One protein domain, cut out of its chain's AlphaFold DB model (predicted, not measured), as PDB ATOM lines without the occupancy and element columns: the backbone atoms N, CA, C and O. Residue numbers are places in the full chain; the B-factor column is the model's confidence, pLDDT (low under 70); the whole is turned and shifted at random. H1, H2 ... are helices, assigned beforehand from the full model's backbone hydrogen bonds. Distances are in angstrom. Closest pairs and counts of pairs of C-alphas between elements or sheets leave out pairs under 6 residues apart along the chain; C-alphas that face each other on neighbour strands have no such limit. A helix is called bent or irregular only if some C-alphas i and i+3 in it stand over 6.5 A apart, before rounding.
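AT A GLANCE: This is residues 150 to 179 and 193 to 305 of the 542 residues of the protein "TraG-D_C domain-containing protein" of Paracraurococcus sp. NE82 (UniProt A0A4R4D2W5). One long helix, H3, forms the core, and other helices pack on it, mostly at crossed angles: the hairpin H6 and H7 on one side, H8, H4 and the first part of H2 toward the other. H1 packs on the first part of H2, and the short H5 lies near H6, far from the middle. The 143 printed residues hold eight named helices, H1 to H8 in chain order, and no named strand; the class is all helix. The whole is compact, with a radius of gyration of the C-alphas of 15.0 A, and spans 45 by 36 by 27 A.

HOW THE PARTS SIT: Begin at the hub, H3, residues 193 to 213, which has a kink of 25 degrees near residue 207. With its residues 204 to 211 alone it touches H7, residues 261 to 280, opposite ways at a steep tilt of 41 degrees; the closest C-alphas, His 204 and His 270, are 4.8 A apart. H6, residues 244 to 257, and H7 form a helical hairpin, with the closest C-alphas, Ala 256 and Arg 264, 4.4 A apart. H3 also touches H8, residues 283 to 301, at a steep tilt of 64 degrees, the same way; the closest C-alphas, Ala 198 and Leu 293, are 5.2 A apart. H4, residues 218 to 225, touches H8 at a shallow tilt of 12 degrees, opposite ways; the closest C-alphas, Lys 219 and Leu 301, are 6.3 A apart. H2, residues 163 to 178, touches H3 with residues 163 to 170 alone, the closest C-alphas, Ser 163 and Ser 203, being 6.1 A apart. Farther out, H1, residues 150 to 156, touches H2; the closest C-alphas, Leu 156 and Asn 164, are 6.1 A apart. H5, residues 238 to 241, is close to H6 but not clearly touching, with C-alphas Trp 240 and Ala 246 closest at 6.7 A. H1, H2, H4 and H6 have every O i to N i+4 pair within hydrogen-bond range; H3 has 15 of 17, H7 11 of 16 and H8 13 of 15, and H5 is too short for one.

IN THESE COORDINATES: Find C-alpha 193 at (8.300, 47.469, 64.573); from there H3 runs 30.1 A to C-alpha 213 at (12.432, 63.899, 89.404). H7 measures 26.9 A, H8 24.7 A, H2 22.6 A and H6 19.8 A. H8 is irregular, with C-alphas 296 and 299 7.3 A apart, and it ends at C-alpha 301 at (24.495, 53.428, 80.598).

THE WHOLE: Look for the cut: residues 180 to 192 are not printed, and C-alphas 179 and 193 are 22.0 A apart. The link from H4 to H5 is long. Confidence is under 70 at residues 156 to 161, 163 and 172 to 179.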
ATOM      1  N   ASP A 150      19.513  66.411  80.109       78.44
ATOM      2  CA  ASP A 150      19.263  67.621  80.908       78.44
ATOM      3  C   ASP A 150      19.431  68.888  80.043       78.44
ATOM      4  O   ASP A 150      18.578  69.778  80.020       78.44
ATOM      5  N   PHE A 151      20.486  68.935  79.216       81.00
ATOM      6  CA  PHE A 151      20.659  70.034  78.267       81.00
ATOM      7  C   PHE A 151      19.656  69.988  77.108       81.00
ATOM      8  O   PHE A 151      19.107  71.033  76.760       81.00
ATOM      9  N   ALA A 152      19.372  68.820  76.520       79.00
ATOM     10  CA  ALA A 152      18.395  68.716  75.437       79.00
ATOM     11  C   ALA A 152      17.008  69.198  75.871       79.00
ATOM     12  O   ALA A 152      16.392  69.962  75.136       79.00
ATOM     13  N   GLN A 153      16.565  68.847  77.082       75.44
ATOM     14  CA  GLN A 153      15.342  69.384  77.683       75.44
ATOM     15  C   GLN A 153      15.380  70.920  77.698       75.44
ATOM     16  O   GLN A 153      14.485  71.565  77.161       75.44
ATOM     17  N   SER A 154      16.458  71.523  78.213       74.94
ATOM     18  CA  SER A 154      16.583  72.987  78.289       74.94
ATOM     19  C   SER A 154      16.546  73.726  76.935       74.94
ATOM     20  O   SER A 154      16.276  74.925  76.917       74.94
ATOM     21  N   GLN A 155      16.844  73.050  75.814       72.31
ATOM     22  CA  GLN A 155      16.866  73.660  74.472       72.31
ATOM     23  C   GLN A 155      15.663  73.282  73.596       72.31
ATOM     24  O   GLN A 155      15.247  74.084  72.765       72.31
ATOM     25  N   LEU A 156      15.124  72.067  73.741       66.44
ATOM     26  CA  LEU A 156      14.091  71.513  72.857       66.44
ATOM     27  C   LEU A 156      12.656  71.751  73.345       66.44
ATOM     28  O   LEU A 156      11.718  71.495  72.588       66.44
ATOM     29  N   GLY A 157      12.487  72.267  74.563       58.44
ATOM     30  CA  GLY A 157      11.228  72.821  75.052       58.44
ATOM     31  C   GLY A 157      10.998  72.584  76.543       58.44
ATOM     32  O   GLY A 157      11.579  71.692  77.155       58.44
ATOM     33  N   GLY A 158      10.113  73.392  77.128       57.22
ATOM     34  CA  GLY A 158       9.578  73.122  78.461       57.22
ATOM     35  C   GLY A 158       8.697  71.861  78.494       57.22
ATOM     36  O   GLY A 158       8.569  71.166  77.483       57.22
ATOM     37  N   PRO A 159       8.053  71.575  79.637       57.38
ATOM     38  CA  PRO A 159       7.197  70.401  79.777       57.38
ATOM     39  C   PRO A 159       6.090  70.366  78.706       57.38
ATOM     40  O   PRO A 159       5.335  71.330  78.553       57.38
ATOM     41  N   GLY A 160       6.006  69.266  77.952       59.72
ATOM     42  CA  GLY A 160       5.106  69.074  76.806       59.72
ATOM     43  C   GLY A 160       5.786  68.988  75.428       59.72
ATOM     44  O   GLY A 160       5.079  68.898  74.424       59.72
ATOM     45  N   PHE A 161       7.123  69.015  75.358       65.31
ATOM     46  CA  PHE A 161       7.915  68.896  74.117       65.31
ATOM     47  C   PHE A 161       8.817  67.642  74.076       65.31
ATOM     48  O   PHE A 161       9.789  67.573  73.321       65.31
ATOM     49  N   GLU A 162       8.514  66.615  74.873       71.38
ATOM     50  CA  GLU A 162       9.375  65.440  75.078       71.38
ATOM     51  C   GLU A 162       9.541  64.563  73.821       71.38
ATOM     52  O   GLU A 162      10.508  63.807  73.716       71.38
ATOM     53  N   SER A 163       8.667  64.713  72.822       68.19
ATOM     54  CA  SER A 163       8.840  64.142  71.478       68.19
ATOM     55  C   SER A 163      10.170  64.550  70.831       68.19
ATOM     56  O   SER A 163      10.812  63.726  70.180       68.19
ATOM     57  N   ASN A 164      10.643  65.775  71.078       72.31
ATOM     58  CA  ASN A 164      11.925  66.263  70.571       72.31
ATOM     59  C   ASN A 164      13.120  65.533  71.219       72.31
ATOM     60  O   ASN A 164      14.148  65.334  70.570       72.31
ATOM     61  N   LEU A 165      12.990  65.073  72.471       75.62
ATOM     62  CA  LEU A 165      14.010  64.253  73.145       75.62
ATOM     63  C   LEU A 165      14.096  62.848  72.531       75.62
ATOM     64  O   LEU A 165      15.182  62.279  72.429       75.62
ATOM     65  N   VAL A 166      12.959  62.297  72.097       78.25
ATOM     66  CA  VAL A 166      12.897  61.006  71.397       78.25
ATOM     67  C   VAL A 166      13.476  61.123  69.990       78.25
ATOM     68  O   VAL A 166      14.292  60.288  69.610       78.25
ATOM     69  N   GLU A 167      13.149  62.184  69.253       76.56
ATOM     70  CA  GLU A 167      13.738  62.471  67.936       76.56
ATOM     71  C   GLU A 167      15.254  62.714  68.022       76.56
ATOM     72  O   GLU A 167      16.015  62.210  67.193       76.56
ATOM     73  N   MET A 168      15.736  63.392  69.074       77.00
ATOM     74  CA  MET A 168      17.168  63.432  69.370       77.00
ATOM     75  C   MET A 168      17.719  62.012  69.548       77.00
ATOM     76  O   MET A 168      18.628  61.626  68.819       77.00
ATOM     77  N   MET A 169      17.186  61.216  70.482       76.25
ATOM     78  CA  MET A 169      17.676  59.852  70.741       76.25
ATOM     79  C   MET A 169      17.657  58.965  69.482       76.25
ATOM     80  O   MET A 169      18.594  58.187  69.277       76.25
ATOM     81  N   ARG A 170      16.661  59.136  68.602       77.56
ATOM     82  CA  ARG A 170      16.581  58.490  67.287       77.56
ATOM     83  C   ARG A 170      17.790  58.852  66.420       77.56
ATOM     84  O   ARG A 170      18.526  57.947  66.023       77.56
ATOM     85  N   ARG A 171      18.080  60.147  66.238       71.56
ATOM     86  CA  ARG A 171      19.266  60.649  65.506       71.56
ATOM     87  C   ARG A 171      20.590  60.177  66.123       71.56
ATOM     88  O   ARG A 171      21.537  59.872  65.397       71.56
ATOM     89  N   MET A 172      20.668  60.075  67.453       67.75
ATOM     90  CA  MET A 172      21.860  59.572  68.156       67.75
ATOM     91  C   MET A 172      22.090  58.070  67.896       67.75
ATOM     92  O   MET A 172      23.230  57.654  67.678       67.75
ATOM     93  N   ASN A 173      21.024  57.264  67.829       69.81
ATOM     94  CA  ASN A 173      21.101  55.865  67.396       69.81
ATOM     95  C   ASN A 173      21.427  55.735  65.896       69.81
ATOM     96  O   ASN A 173      22.274  54.923  65.532       69.81
ATOM     97  N   GLU A 174      20.823  56.539  65.019       68.19
ATOM     98  CA  GLU A 174      21.120  56.536  63.577       68.19
ATOM     99  C   GLU A 174      22.611  56.792  63.307       68.19
ATOM    100  O   GLU A 174      23.252  56.022  62.584       68.19
ATOM    101  N   ALA A 175      23.212  57.782  63.980       60.47
ATOM    102  CA  ALA A 175      24.655  58.025  63.930       60.47
ATOM    103  C   ALA A 175      25.489  56.795  64.354       60.47
ATOM    104  O   ALA A 175      26.535  56.524  63.758       60.47
ATOM    105  N   ALA A 176      25.011  56.023  65.339       61.44
ATOM    106  CA  ALA A 176      25.664  54.811  65.833       61.44
ATOM    107  C   ALA A 176      25.539  53.614  64.878       61.44
ATOM    108  O   ALA A 176      26.471  52.812  64.791       61.44
ATOM    109  N   GLN A 177      24.429  53.486  64.141       58.72
ATOM    110  CA  GLN A 177      24.269  52.420  63.144       58.72
ATOM    111  C   GLN A 177      25.038  52.726  61.848       58.72
ATOM    112  O   GLN A 177      25.680  51.832  61.303       58.72
ATOM    113  N   VAL A 178      25.070  53.986  61.388       52.09
ATOM    114  CA  VAL A 178      25.856  54.400  60.200       52.09
ATOM    115  C   VAL A 178      27.372  54.270  60.433       52.09
ATOM    116  O   VAL A 178      28.146  54.202  59.482       52.09
ATOM    117  N   ALA A 179      27.818  54.195  61.691       49.06
ATOM    118  CA  ALA A 179      29.206  53.901  62.049       49.06
ATOM    119  C   ALA A 179      29.566  52.395  62.035       49.06
ATOM    120  O   ALA A 179      30.727  52.050  62.257       49.06
ATOM    121  N   TYR A 193       9.431  47.418  63.645       81.94
ATOM    122  CA  TYR A 193       8.300  47.469  64.573       81.94
ATOM    123  C   TYR A 193       8.746  47.491  66.045       81.94
ATOM    124  O   TYR A 193       8.247  48.310  66.822       81.94
ATOM    125  N   PHE A 194       9.713  46.653  66.441       82.88
ATOM    126  CA  PHE A 194      10.235  46.670  67.813       82.88
ATOM    127  C   PHE A 194      11.052  47.934  68.130       82.88
ATOM    128  O   PHE A 194      10.970  48.435  69.252       82.88
ATOM    129  N   VAL A 195      11.786  48.495  67.162       83.00
ATOM    130  CA  VAL A 195      12.520  49.765  67.331       83.00
ATOM    131  C   VAL A 195      11.564  50.949  67.496       83.00
ATOM    132  O   VAL A 195      11.714  51.718  68.443       83.00
ATOM    133  N   ASP A 196      10.550  51.088  66.640       85.31
ATOM    134  CA  ASP A 196       9.561  52.167  66.756       85.31
ATOM    135  C   ASP A 196       8.680  51.997  68.014       85.31
ATOM    136  O   ASP A 196       8.342  52.982  68.675       85.31
ATOM    137  N   SER A 197       8.411  50.756  68.444       88.12
ATOM    138  CA  SER A 197       7.765  50.469  69.735       88.12
ATOM    139  C   SER A 197       8.635  50.865  70.934       88.12
ATOM    140  O   SER A 197       8.129  51.458  71.888       88.12
ATOM    141  N   ALA A 198       9.947  50.613  70.883       88.62
ATOM    142  CA  ALA A 198      10.895  51.073  71.899       88.62
ATOM    143  C   ALA A 198      10.962  52.613  71.969       88.62
ATOM    144  O   ALA A 198      11.042  53.178  73.064       88.62
ATOM    145  N   TRP A 199      10.839  53.309  70.831       88.00
ATOM    146  CA  TRP A 199      10.701  54.769  70.804       88.00
ATOM    147  C   TRP A 199       9.367  55.254  71.401       88.00
ATOM    148  O   TRP A 199       9.395  56.223  72.164       88.00
ATOM    149  N   LYS A 200       8.230  54.565  71.171       89.81
ATOM    150  CA  LYS A 200       6.965  54.847  71.895       89.81
ATOM    151  C   LYS A 200       7.160  54.702  73.409       89.81
ATOM    152  O   LYS A 200       6.738  55.562  74.172       89.81
ATOM    153  N   TRP A 201       7.837  53.653  73.877       92.00
ATOM    154  CA  TRP A 201       8.070  53.482  75.316       92.00
ATOM    155  C   TRP A 201       8.892  54.641  75.901       92.00
ATOM    156  O   TRP A 201       8.553  55.149  76.969       92.00
ATOM    157  N   LEU A 202       9.910  55.136  75.193       89.12
ATOM    158  CA  LEU A 202      10.655  56.320  75.632       89.12
ATOM    159  C   LEU A 202       9.814  57.611  75.611       89.12
ATOM    160  O   LEU A 202       9.943  58.410  76.539       89.12
ATOM    161  N   SER A 203       8.910  57.791  74.639       88.00
ATOM    162  CA  SER A 203       8.038  58.979  74.578       88.00
ATOM    163  C   SER A 203       7.025  59.067  75.723       88.00
ATOM    164  O   SER A 203       6.656  60.174  76.107       88.00
ATOM    165  N   HIS A 204       6.624  57.942  76.328       90.94
ATOM    166  CA  HIS A 204       5.844  57.950  77.573       90.94
ATOM    167  C   HIS A 204       6.718  57.918  78.844       90.94
ATOM    168  O   HIS A 204       6.291  58.415  79.886       90.94
ATOM    169  N   ALA A 205       7.944  57.382  78.801       91.12
ATOM    170  CA  ALA A 205       8.825  57.343  79.975       91.12
ATOM    171  C   ALA A 205       9.421  58.718  80.334       91.12
ATOM    172  O   ALA A 205       9.530  59.045  81.518       91.12
ATOM    173  N   PHE A 206       9.809  59.528  79.339       87.75
ATOM    174  CA  PHE A 206      10.459  60.822  79.588       87.75
ATOM    175  C   PHE A 206       9.571  61.830  80.349       87.75
ATOM    176  O   PHE A 206      10.067  62.357  81.348       87.75
ATOM    177  N   PRO A 207       8.286  62.062  80.000       87.31
ATOM    178  CA  PRO A 207       7.431  62.996  80.744       87.31
ATOM    179  C   PRO A 207       7.192  62.565  82.199       87.31
ATOM    180  O   PRO A 207       7.279  63.386  83.111       87.31
ATOM    181  N   LEU A 208       6.953  61.267  82.441       90.81
ATOM    182  CA  LEU A 208       6.761  60.718  83.792       90.81
ATOM    183  C   LEU A 208       7.988  60.943  84.683       90.81
ATOM    184  O   LEU A 208       7.859  61.387  85.824       90.81
ATOM    185  N   LEU A 209       9.182  60.649  84.162       89.75
ATOM    186  CA  LEU A 209      10.437  60.839  84.888       89.75
ATOM    187  C   LEU A 209      10.758  62.319  85.107       89.75
ATOM    188  O   LEU A 209      11.253  62.672  86.176       89.75
ATOM    189  N   LEU A 210      10.443  63.179  84.134       83.12
ATOM    190  CA  LEU A 210      10.666  64.616  84.239       83.12
ATOM    191  C   LEU A 210       9.768  65.259  85.306       83.12
ATOM    192  O   LEU A 210      10.280  65.973  86.165       83.12
ATOM    193  N   VAL A 211       8.463  64.965  85.324       87.62
ATOM    194  CA  VAL A 211       7.552  65.492  86.362       87.62
ATOM    195  C   VAL A 211       7.890  64.936  87.746       87.62
ATOM    196  O   VAL A 211       7.820  65.661  88.736       87.62
ATOM    197  N   ALA A 212       8.293  63.666  87.839       89.62
ATOM    198  CA  ALA A 212       8.665  63.072  89.118       89.62
ATOM    199  C   ALA A 212       9.987  63.632  89.671       89.62
ATOM    200  O   ALA A 212      10.027  64.054  90.823       89.62
ATOM    201  N   GLU A 213      11.075  63.625  88.897       84.56
ATOM    202  CA  GLU A 213      12.432  63.899  89.404       84.56
ATOM    203  C   GLU A 213      12.986  65.289  89.041       84.56
ATOM    204  O   GLU A 213      14.076  65.646  89.494       84.56
ATOM    205  N   GLY A 214      12.275  66.076  88.227       78.19
ATOM    206  CA  GLY A 214      12.656  67.433  87.804       78.19
ATOM    207  C   GLY A 214      13.872  67.518  86.868       78.19
ATOM    208  O   GLY A 214      14.195  68.600  86.393       78.19
ATOM    209  N   THR A 215      14.547  66.394  86.609       75.75
ATOM    210  CA  THR A 215      15.731  66.261  85.745       75.75
ATOM    211  C   THR A 215      15.710  64.891  85.069       75.75
ATOM    212  O   THR A 215      15.381  63.888  85.710       75.75
ATOM    213  N   LEU A 216      16.090  64.814  83.792       78.50
ATOM    214  CA  LEU A 216      16.104  63.551  83.050       78.50
ATOM    215  C   LEU A 216      17.510  62.925  83.031       78.50
ATOM    216  O   LEU A 216      18.492  63.545  82.625       78.50
ATOM    217  N   ARG A 217      17.625  61.663  83.471       79.06
ATOM    218  CA  ARG A 217      18.897  60.918  83.520       79.06
ATOM    219  C   ARG A 217      18.686  59.487  83.039       79.06
ATOM    220  O   ARG A 217      17.809  58.786  83.539       79.06
ATOM    221  N   LEU A 218      19.523  59.007  82.118       80.75
ATOM    222  CA  LEU A 218      19.277  57.724  81.445       80.75
ATOM    223  C   LEU A 218      19.325  56.508  82.389       80.75
ATOM    224  O   LEU A 218      18.592  55.543  82.192       80.75
ATOM    225  N   LYS A 219      20.108  56.575  83.472       82.56
ATOM    226  CA  LYS A 219      20.106  55.558  84.542       82.56
ATOM    227  C   LYS A 219      18.726  55.376  85.194       82.56
ATOM    228  O   LYS A 219      18.380  54.269  85.597       82.56
ATOM    229  N   ASP A 220      17.938  56.447  85.281       86.88
ATOM    230  CA  ASP A 220      16.608  56.427  85.890       86.88
ATOM    231  C   ASP A 220      15.560  55.952  84.876       86.88
ATOM    232  O   ASP A 220      14.649  55.222  85.255       86.88
ATOM    233  N   VAL A 221      15.760  56.243  83.583       87.44
ATOM    234  CA  VAL A 221      15.030  55.612  82.467       87.44
ATOM    235  C   VAL A 221      15.224  54.093  82.502       87.44
ATOM    236  O   VAL A 221      14.250  53.352  82.575       87.44
ATOM    237  N   ALA A 222      16.469  53.615  82.559       86.81
ATOM    238  CA  ALA A 222      16.772  52.187  82.656       86.81
ATOM    239  C   ALA A 222      16.151  51.533  83.904       86.81
ATOM    240  O   ALA A 222      15.590  50.444  83.822       86.81
ATOM    241  N   ARG A 223      16.196  52.214  85.056       90.50
ATOM    242  CA  ARG A 223      15.597  51.738  86.312       90.50
ATOM    243  C   ARG A 223      14.063  51.717  86.280       90.50
ATOM    244  O   ARG A 223      13.454  50.857  86.914       90.50
ATOM    245  N   PHE A 224      13.440  52.659  85.575       93.00
ATOM    246  CA  PHE A 224      11.993  52.701  85.362       93.00
ATOM    247  C   PHE A 224      11.553  51.513  84.503       93.00
ATOM    248  O   PHE A 224      10.719  50.725  84.941       93.00
ATOM    249  N   LEU A 225      12.209  51.323  83.355       89.88
ATOM    250  CA  LEU A 225      11.973  50.210  82.433       89.88
ATOM    251  C   LEU A 225      12.169  48.846  83.120       89.88
ATOM    252  O   LEU A 225      11.274  48.009  83.097       89.88
ATOM    253  N   ALA A 226      13.277  48.666  83.845       89.12
ATOM    254  CA  ALA A 226      13.578  47.448  84.606       89.12
ATOM    255  C   ALA A 226      12.700  47.234  85.865       89.12
ATOM    256  O   ALA A 226      12.972  46.334  86.658       89.12
ATOM    257  N   SER A 227      11.671  48.060  86.086       93.00
ATOM    258  CA  SER A 227      10.641  47.834  87.113       93.00
ATOM    259  C   SER A 227       9.211  48.044  86.596       93.00
ATOM    260  O   SER A 227       8.286  48.267  87.381       93.00
ATOM    261  N   LEU A 228       9.008  47.954  85.277       92.56
ATOM    262  CA  LEU A 228       7.675  47.908  84.678       92.56
ATOM    263  C   LEU A 228       6.891  46.678  85.171       92.56
ATOM    264  O   LEU A 228       7.470  45.592  85.277       92.56
ATOM    265  N   PRO A 229       5.577  46.822  85.436       90.81
ATOM    266  CA  PRO A 229       4.751  45.703  85.873       90.81
ATOM    267  C   PRO A 229       4.679  44.648  84.773       90.81
ATOM    268  O   PRO A 229       4.433  44.974  83.608       90.81
ATOM    269  N   GLN A 230       4.874  43.386  85.138       88.75
ATOM    270  CA  GLN A 230       4.870  42.246  84.215       88.75
ATOM    271  C   GLN A 230       3.451  41.816  83.816       88.75
ATOM    272  O   GLN A 230       3.257  41.185  82.781       88.75
ATOM    273  N   SER A 231       2.442  42.193  84.606       89.75
ATOM    274  CA  SER A 231       1.021  42.016  84.288       89.75
ATOM    275  C   SER A 231       0.146  43.011  85.061       89.75
ATOM    276  O   SER A 231       0.619  43.712  85.957       89.75
ATOM    277  N   ARG A 232      -1.163  43.035  84.781       88.44
ATOM    278  CA  ARG A 232      -2.130  43.819  85.575       88.44
ATOM    279  C   ARG A 232      -2.340  43.299  87.005       88.44
ATOM    280  O   ARG A 232      -2.755  44.071  87.865       88.44
ATOM    281  N   GLU A 233      -2.031  42.030  87.275       90.06
ATOM    282  CA  GLU A 233      -2.074  41.464  88.632       90.06
ATOM    283  C   GLU A 233      -0.797  41.780  89.423       90.06
ATOM    284  O   GLU A 233      -0.871  42.057  90.617       90.06
ATOM    285  N   ASP A 234       0.355  41.839  88.748       89.56
ATOM    286  CA  ASP A 234       1.651  42.207  89.341       89.56
ATOM    287  C   ASP A 234       1.609  43.590  90.020       89.56
ATOM    288  O   ASP A 234       2.131  43.767  91.118       89.56
ATOM    289  N   MET A 235       0.854  44.542  89.453       90.12
ATOM    290  CA  MET A 235       0.634  45.872  90.048       90.12
ATOM    291  C   MET A 235       0.002  45.853  91.456       90.12
ATOM    292  O   MET A 235       0.097  46.831  92.203       90.12
ATOM    293  N   LYS A 236      -0.652  44.750  91.843       91.50
ATOM    294  CA  LYS A 236      -1.264  44.574  93.170       91.50
ATOM    295  C   LYS A 236      -0.268  44.057  94.214       91.50
ATOM    296  O   LYS A 236      -0.604  44.037  95.397       91.50
ATOM    297  N   THR A 237       0.931  43.634  93.806       93.75
ATOM    298  CA  THR A 237       1.951  43.090  94.712       93.75
ATOM    299  C   THR A 237       2.666  44.193  95.492       93.75
ATOM    300  O   THR A 237       2.901  45.295  94.990       93.75
ATOM    301  N   ALA A 238       3.066  43.882  96.728       92.62
ATOM    302  CA  ALA A 238       3.888  44.785  97.532       92.62
ATOM    303  C   ALA A 238       5.278  45.014  96.904       92.62
ATOM    304  O   ALA A 238       5.824  46.113  97.010       92.62
ATOM    305  N   ASP A 239       5.821  44.007  96.212       91.06
ATOM    306  CA  ASP A 239       7.133  44.069  95.565       91.06
ATOM    307  C   ASP A 239       7.138  45.052  94.387       91.06
ATOM    308  O   ASP A 239       8.007  45.929  94.327       91.06
ATOM    309  N   TRP A 240       6.131  45.002  93.503       92.56
ATOM    310  CA  TRP A 240       6.000  45.997  92.433       92.56
ATOM    311  C   TRP A 240       5.743  47.403  92.987       92.56
ATOM    312  O   TRP A 240       6.366  48.367  92.539       92.56
ATOM    313  N   GLN A 241       4.896  47.535  94.014       92.00
ATOM    314  CA  GLN A 241       4.613  48.823  94.666       92.00
ATOM    315  C   GLN A 241       5.847  49.413  95.382       92.00
ATOM    316  O   GLN A 241       5.980  50.634  95.507       92.00
ATOM    317  N   ALA A 242       6.798  48.569  95.796       91.94
ATOM    318  CA  ALA A 242       8.120  48.977  96.267       91.94
ATOM    319  C   ALA A 242       9.123  49.274  95.125       91.94
ATOM    320  O   ALA A 242      10.192  49.847  95.388       91.94
ATOM    321  N   GLY A 243       8.792  48.941  93.877       93.75
ATOM    322  CA  GLY A 243       9.577  49.198  92.669       93.75
ATOM    323  C   GLY A 243       9.761  50.684  92.337       93.75
ATOM    324  O   GLY A 243       9.167  51.572  92.952       93.75
ATOM    325  N   TYR A 244      10.631  50.985  91.368       95.62
ATOM    326  CA  TYR A 244      10.927  52.374  90.994       95.62
ATOM    327  C   TYR A 244       9.836  52.966  90.095       95.62
ATOM    328  O   TYR A 244       9.381  54.074  90.363       95.62
ATOM    329  N   CYS A 245       9.347  52.205  89.111       95.06
ATOM    330  CA  CYS A 245       8.201  52.568  88.276       95.06
ATOM    331  C   CYS A 245       6.987  53.006  89.118       95.06
ATOM    332  O   CYS A 245       6.546  54.151  89.009       95.06
ATOM    333  N   ALA A 246       6.523  52.162  90.048       95.50
ATOM    334  CA  ALA A 246       5.403  52.480  90.940       95.50
ATOM    335  C   ALA A 246       5.612  53.777  91.746       95.50
ATOM    336  O   ALA A 246       4.680  54.564  91.914       95.50
ATOM    337  N   LYS A 247       6.845  54.048  92.200       95.94
ATOM    338  CA  LYS A 247       7.200  55.285  92.918       95.94
ATOM    339  C   LYS A 247       7.158  56.525  92.024       95.94
ATOM    340  O   LYS A 247       6.714  57.569  92.494       95.94
ATOM    341  N   ILE A 248       7.555  56.411  90.754       96.12
ATOM    342  CA  ILE A 248       7.421  57.485  89.760       96.12
ATOM    343  C   ILE A 248       5.940  57.768  89.481       96.12
ATOM    344  O   ILE A 248       5.505  58.902  89.671       96.12
ATOM    345  N   HIS A 249       5.136  56.748  89.148       95.62
ATOM    346  CA  HIS A 249       3.689  56.918  88.938       95.62
ATOM    347  C   HIS A 249       2.995  57.531  90.161       95.62
ATOM    348  O   HIS A 249       2.203  58.463  90.010       95.62
ATOM    349  N   LYS A 250       3.331  57.073  91.377       95.19
ATOM    350  CA  LYS A 250       2.811  57.673  92.608       95.19
ATOM    351  C   LYS A 250       3.205  59.146  92.734       95.19
ATOM    352  O   LYS A 250       2.333  59.963  92.987       95.19
ATOM    353  N   ARG A 251       4.477  59.505  92.533       94.69
ATOM    354  CA  ARG A 251       4.959  60.889  92.700       94.69
ATOM    355  C   ARG A 251       4.298  61.866  91.719       94.69
ATOM    356  O   ARG A 251       3.961  62.977  92.118       94.69
ATOM    357  N   VAL A 252       4.048  61.443  90.476       93.75
ATOM    358  CA  VAL A 252       3.284  62.237  89.492       93.75
ATOM    359  C   VAL A 252       1.797  62.325  89.877       93.75
ATOM    360  O   VAL A 252       1.203  63.395  89.774       93.75
ATOM    361  N   SER A 253       1.201  61.242  90.389       94.81
ATOM    362  CA  SER A 253      -0.185  61.248  90.883       94.81
ATOM    363  C   SER A 253      -0.369  62.133  92.122       94.81
ATOM    364  O   SER A 253      -1.316  62.912  92.170       94.81
ATOM    365  N   ASP A 254       0.554  62.091  93.084       95.25
ATOM    366  CA  ASP A 254       0.547  62.956  94.268       95.25
ATOM    367  C   ASP A 254       0.582  64.443  93.848       95.25
ATOM    368  O   ASP A 254      -0.211  65.238  94.353       95.25
ATOM    369  N   LEU A 255       1.401  64.817  92.849       92.56
ATOM    370  CA  LEU A 255       1.400  66.166  92.255       92.56
ATOM    371  C   LEU A 255       0.065  66.505  91.565       92.56
ATOM    372  O   LEU A 255      -0.531  67.544  91.860       92.56
ATOM    373  N   ALA A 256      -0.463  65.615  90.721       93.25
ATOM    374  CA  ALA A 256      -1.769  65.785  90.072       93.25
ATOM    375  C   ALA A 256      -2.925  65.967  91.080       93.25
ATOM    376  O   ALA A 256      -3.893  66.686  90.801       93.25
ATOM    377  N   ASN A 257      -2.816  65.356  92.263       94.12
ATOM    378  CA  ASN A 257      -3.766  65.488  93.368       94.12
ATOM    379  C   ASN A 257      -3.632  66.827  94.118       94.12
ATOM    380  O   ASN A 257      -4.631  67.321  94.638       94.12
ATOM    381  N   THR A 258      -2.456  67.474  94.116       93.19
ATOM    382  CA  THR A 258      -2.304  68.858  94.626       93.19
ATOM    383  C   THR A 258      -2.911  69.931  93.711       93.19
ATOM    384  O   THR A 258      -2.980  71.095  94.099       93.19
ATOM    385  N   GLY A 259      -3.396  69.551  92.523       89.88
ATOM    386  CA  GLY A 259      -4.061  70.453  91.576       89.88
ATOM    387  C   GLY A 259      -3.234  70.813  90.342       89.88
ATOM    388  O   GLY A 259      -3.735  71.548  89.493       89.88
ATOM    389  N   ASP A 260      -2.017  70.282  90.203       89.94
ATOM    390  CA  ASP A 260      -1.196  70.473  89.004       89.94
ATOM    391  C   ASP A 260      -1.874  69.834  87.774       89.94
ATOM    392  O   ASP A 260      -1.994  68.610  87.645       89.94
ATOM    393  N   ALA A 261      -2.343  70.694  86.868       88.94
ATOM    394  CA  ALA A 261      -3.045  70.305  85.652       88.94
ATOM    395  C   ALA A 261      -2.126  69.650  84.607       88.94
ATOM    396  O   ALA A 261      -2.595  68.811  83.835       88.94
ATOM    397  N   TYR A 262      -0.833  69.992  84.587       86.56
ATOM    398  CA  TYR A 262       0.132  69.344  83.705       86.56
ATOM    399  C   TYR A 262       0.485  67.957  84.247       86.56
ATOM    400  O   TYR A 262       0.354  66.977  83.517       86.56
ATOM    401  N   ALA A 263       0.804  67.829  85.540       88.88
ATOM    402  CA  ALA A 263       1.044  66.526  86.164       88.88
ATOM    403  C   ALA A 263      -0.150  65.572  85.981       88.88
ATOM    404  O   ALA A 263       0.052  64.398  85.675       88.88
ATOM    405  N   ARG A 264      -1.391  66.077  86.079       92.00
ATOM    406  CA  ARG A 264      -2.608  65.296  85.790       92.00
ATOM    407  C   ARG A 264      -2.640  64.780  84.354       92.00
ATOM    408  O   ARG A 264      -2.758  63.575  84.162       92.00
ATOM    409  N   ARG A 265      -2.414  65.655  83.367       90.12
ATOM    410  CA  ARG A 265      -2.290  65.258  81.956       90.12
ATOM    411  C   ARG A 265      -1.214  64.182  81.754       90.12
ATOM    412  O   ARG A 265      -1.424  63.253  80.982       90.12
ATOM    413  N   ILE A 266      -0.095  64.252  82.480       91.25
ATOM    414  CA  ILE A 266       0.966  63.239  82.399       91.25
ATOM    415  C   ILE A 266       0.558  61.892  83.028       91.25
ATOM    416  O   ILE A 266       0.946  60.848  82.497       91.25
ATOM    417  N   VAL A 267      -0.275  61.870  84.078       92.75
ATOM    418  CA  VAL A 267      -0.917  60.624  84.552       92.75
ATOM    419  C   VAL A 267      -1.841  60.048  83.476       92.75
ATOM    420  O   VAL A 267      -1.744  58.859  83.174       92.75
ATOM    421  N   ASP A 268      -2.689  60.881  82.878       91.19
ATOM    422  CA  ASP A 268      -3.733  60.434  81.952       91.19
ATOM    423  C   ASP A 268      -3.167  59.956  80.596       91.19
ATOM    424  O   ASP A 268      -3.613  58.938  80.070       91.19
ATOM    425  N   GLU A 269      -2.146  60.627  80.044       89.75
ATOM    426  CA  GLU A 269      -1.572  60.312  78.719       89.75
ATOM    427  C   GLU A 269      -0.376  59.344  78.766       89.75
ATOM    428  O   GLU A 269      -0.197  58.517  77.867       89.75
ATOM    429  N   HIS A 270       0.464  59.411  79.804       92.19
ATOM    430  CA  HIS A 270       1.686  58.595  79.898       92.19
ATOM    431  C   HIS A 270       1.661  57.618  81.073       92.19
ATOM    432  O   HIS A 270       2.155  56.495  80.949       92.19
ATOM    433  N   GLY A 271       1.020  57.989  82.183       92.19
ATOM    434  CA  GLY A 271       0.756  57.079  83.294       92.19
ATOM    435  C   GLY A 271      -0.123  55.901  82.863       92.19
ATOM    436  O   GLY A 271       0.245  54.744  83.078       92.19
ATOM    437  N   ALA A 272      -1.238  56.184  82.186       91.00
ATOM    438  CA  ALA A 272      -2.153  55.165  81.677       91.00
ATOM    439  C   ALA A 272      -1.490  54.203  80.675       91.00
ATOM    440  O   ALA A 272      -1.760  53.003  80.736       91.00
ATOM    441  N   PHE A 273      -0.597  54.682  79.797       93.88
ATOM    442  CA  PHE A 273       0.102  53.843  78.812       93.88
ATOM    443  C   PHE A 273       0.806  52.641  79.465       93.88
ATOM    444  O   PHE A 273       0.543  51.493  79.101       93.88
ATOM    445  N   PHE A 274       1.644  52.865  80.482       93.62
ATOM    446  CA  PHE A 274       2.361  51.761  81.128       93.62
ATOM    447  C   PHE A 274       1.449  50.859  81.961       93.62
ATOM    448  O   PHE A 274       1.590  49.636  81.923       93.62
ATOM    449  N   LEU A 275       0.490  51.445  82.683       91.44
ATOM    450  CA  LEU A 275      -0.390  50.708  83.595       91.44
ATOM    451  C   LEU A 275      -1.547  49.981  82.876       91.44
ATOM    452  O   LEU A 275      -2.198  49.130  83.484       91.44
ATOM    453  N   THR A 276      -1.812  50.274  81.594       91.00
ATOM    454  CA  THR A 276      -2.920  49.663  80.833       91.00
ATOM    455  C   THR A 276      -2.494  48.985  79.529       91.00
ATOM    456  O   THR A 276      -2.845  47.813  79.361       91.00
ATOM    457  N   GLU A 277      -1.736  49.644  78.640       90.94
ATOM    458  CA  GLU A 277      -1.205  49.022  77.416       90.94
ATOM    459  C   GLU A 277      -0.064  48.064  77.772       90.94
ATOM    460  O   GLU A 277      -0.210  46.857  77.602       90.94
ATOM    461  N   VAL A 278       1.043  48.566  78.335       90.88
ATOM    462  CA  VAL A 278       2.246  47.743  78.581       90.88
ATOM    463  C   VAL A 278       1.967  46.630  79.592       90.88
ATOM    464  O   VAL A 278       2.274  45.472  79.322       90.88
ATOM    465  N   ALA A 279       1.288  46.930  80.704       90.06
ATOM    466  CA  ALA A 279       0.827  45.924  81.668       90.06
ATOM    467  C   ALA A 279      -0.157  44.882  81.084       90.06
ATOM    468  O   ALA A 279      -0.427  43.874  81.737       90.06
ATOM    469  N   GLY A 280      -0.717  45.131  79.892       89.25
ATOM    470  CA  GLY A 280      -1.575  44.211  79.140       89.25
ATOM    471  C   GLY A 280      -0.898  43.494  77.962       89.25
ATOM    472  O   GLY A 280      -1.529  42.609  77.390       89.25
ATOM    473  N   LEU A 281       0.344  43.842  77.598       89.44
ATOM    474  CA  LEU A 281       1.102  43.147  76.549       89.44
ATOM    475  C   LEU A 281       1.480  41.731  76.987       89.44
ATOM    476  O   LEU A 281       1.878  41.506  78.135       89.44
ATOM    477  N   ASP A 282       1.423  40.790  76.046       85.69
ATOM    478  CA  ASP A 282       1.910  39.435  76.258       85.69
ATOM    479  C   ASP A 282       3.449  39.381  76.293       85.69
ATOM    480  O   ASP A 282       4.162  40.292  75.860       85.69
ATOM    481  N   ASN A 283       3.971  38.296  76.864       83.75
ATOM    482  CA  ASN A 283       5.374  38.201  77.264       83.75
ATOM    483  C   ASN A 283       6.350  38.306  76.072       83.75
ATOM    484  O   ASN A 283       7.417  38.903  76.202       83.75
ATOM    485  N   ARG A 284       5.999  37.781  74.887       85.12
ATOM    486  CA  ARG A 284       6.939  37.724  73.755       85.12
ATOM    487  C   ARG A 284       7.216  39.109  73.135       85.12
ATOM    488  O   ARG A 284       8.387  39.485  73.124       85.12
ATOM    489  N   PRO A 285       6.225  39.901  72.675       85.12
ATOM    490  CA  PRO A 285       6.464  41.258  72.176       85.12
ATOM    491  C   PRO A 285       7.046  42.185  73.243       85.12
ATOM    492  O   PRO A 285       7.951  42.956  72.935       85.12
ATOM    493  N   ARG A 286       6.597  42.070  74.505       87.69
ATOM    494  CA  ARG A 286       7.205  42.770  75.647       87.69
ATOM    495  C   ARG A 286       8.709  42.503  75.726       87.69
ATOM    496  O   ARG A 286       9.488  43.449  75.707       87.69
ATOM    497  N   SER A 287       9.110  41.232  75.785       86.50
ATOM    498  CA  SER A 287      10.515  40.835  75.927       86.50
ATOM    499  C   SER A 287      11.363  41.294  74.733       86.50
ATOM    500  O   SER A 287      12.475  41.788  74.928       86.50
ATOM    501  N   SER A 288      10.816  41.240  73.509       87.31
ATOM    502  CA  SER A 288      11.453  41.837  72.327       87.31
ATOM    503  C   SER A 288      11.677  43.343  72.494       87.31
ATOM    504  O   SER A 288      12.804  43.804  72.325       87.31
ATOM    505  N   ILE A 289      10.648  44.112  72.873       88.56
ATOM    506  CA  ILE A 289      10.752  45.573  73.027       88.56
ATOM    507  C   ILE A 289      11.719  45.943  74.159       88.56
ATOM    508  O   ILE A 289      12.567  46.811  73.964       88.56
ATOM    509  N   GLU A 290      11.656  45.268  75.310       86.12
ATOM    510  CA  GLU A 290      12.580  45.472  76.436       86.12
ATOM    511  C   GLU A 290      14.042  45.178  76.032       86.12
ATOM    512  O   GLU A 290      14.950  45.933  76.394       86.12
ATOM    513  N   SER A 291      14.278  44.145  75.214       85.38
ATOM    514  CA  SER A 291      15.598  43.791  74.666       85.38
ATOM    515  C   SER A 291      16.116  44.813  73.640       85.38
ATOM    516  O   SER A 291      17.248  45.304  73.754       85.38
ATOM    517  N   THR A 292      15.277  45.215  72.676       86.75
ATOM    518  CA  THR A 292      15.590  46.273  71.700       86.75
ATOM    519  C   THR A 292      15.898  47.590  72.408       86.75
ATOM    520  O   THR A 292      16.928  48.210  72.146       86.75
ATOM    521  N   LEU A 293      15.055  47.991  73.358       83.69
ATOM    522  CA  LEU A 293      15.202  49.227  74.114       83.69
ATOM    523  C   LEU A 293      16.470  49.222  74.975       83.69
ATOM    524  O   LEU A 293      17.224  50.192  74.945       83.69
ATOM    525  N   THR A 294      16.766  48.109  75.656       81.31
ATOM    526  CA  THR A 294      18.039  47.920  76.375       81.31
ATOM    527  C   THR A 294      19.230  48.090  75.432       81.31
ATOM    528  O   THR A 294      20.168  48.818  75.753       81.31
ATOM    529  N   THR A 295      19.173  47.495  74.237       79.88
ATOM    530  CA  THR A 295      20.232  47.597  73.217       79.88
ATOM    531  C   THR A 295      20.443  49.035  72.724       79.88
ATOM    532  O   THR A 295      21.586  49.434  72.494       79.88
ATOM    533  N   LEU A 296      19.374  49.835  72.609       77.56
ATOM    534  CA  LEU A 296      19.446  51.254  72.232       77.56
ATOM    535  C   LEU A 296      20.110  52.123  73.317       77.56
ATOM    536  O   LEU A 296      20.887  53.020  72.988       77.56
ATOM    537  N   ILE A 297      19.823  51.875  74.602       76.50
ATOM    538  CA  ILE A 297      20.296  52.730  75.710       76.50
ATOM    539  C   ILE A 297      21.632  52.283  76.327       76.50
ATOM    540  O   ILE A 297      22.354  53.115  76.878       76.50
ATOM    541  N   TYR A 298      22.003  51.002  76.228       75.12
ATOM    542  CA  TYR A 298      23.186  50.431  76.890       75.12
ATOM    543  C   TYR A 298      24.528  51.160  76.633       75.12
ATOM    544  O   TYR A 298      25.283  51.332  77.601       75.12
ATOM    545  N   PRO A 299      24.841  51.661  75.412       71.75
ATOM    546  CA  PRO A 299      26.072  52.425  75.159       71.75
ATOM    547  C   PRO A 299      26.218  53.687  76.019       71.75
ATOM    548  O   PRO A 299      27.329  54.151  76.253       71.75
ATOM    549  N   PHE A 300      25.104  54.227  76.512       74.31
ATOM    550  CA  PHE A 300      25.030  55.441  77.324       74.31
ATOM    551  C   PHE A 300      24.807  55.148  78.823       74.31
ATOM    552  O   PHE A 300      24.810  56.065  79.642       74.31
ATOM    553  N   LEU A 301      24.622  53.877  79.203       75.38
ATOM    554  CA  LEU A 301      24.495  53.428  80.598       75.38
ATOM    555  C   LEU A 301      25.812  52.931  81.208       75.38
ATOM    556  O   LEU A 301      25.900  52.775  82.425       75.38
ATOM    557  N   SER A 302      26.823  52.657  80.381       73.44
ATOM    558  CA  SER A 302      28.088  52.055  80.805       73.44
ATOM    559  C   SER A 302      29.318  52.767  80.225       73.44
ATOM    560  O   SER A 302      29.242  53.512  79.248       73.44
ATOM    561  N   GLY A 303      30.476  52.539  80.852       78.38
ATOM    562  CA  GLY A 303      31.767  53.045  80.386       78.38
ATOM    563  C   GLY A 303      31.869  54.575  80.310       78.38
ATOM    564  O   GLY A 303      31.144  55.316  80.975       78.38
ATOM    565  N   LYS A 304      32.808  55.054  79.484       78.50
ATOM    566  CA  LYS A 304      33.144  56.483  79.396       78.50
ATOM    567  C   LYS A 304      32.071  57.347  78.734       78.50
ATOM    568  O   LYS A 304      31.964  58.517  79.081       78.50
ATOM    569  N   MET A 305      31.242  56.789  77.848       76.38
ATOM    570  CA  MET A 305      30.115  57.532  77.269       76.38
ATOM    571  C   MET A 305      29.080  57.900  78.340       76.38
ATOM    572  O   MET A 305      28.636  59.043  78.375       76.38
TER     573      MET A 305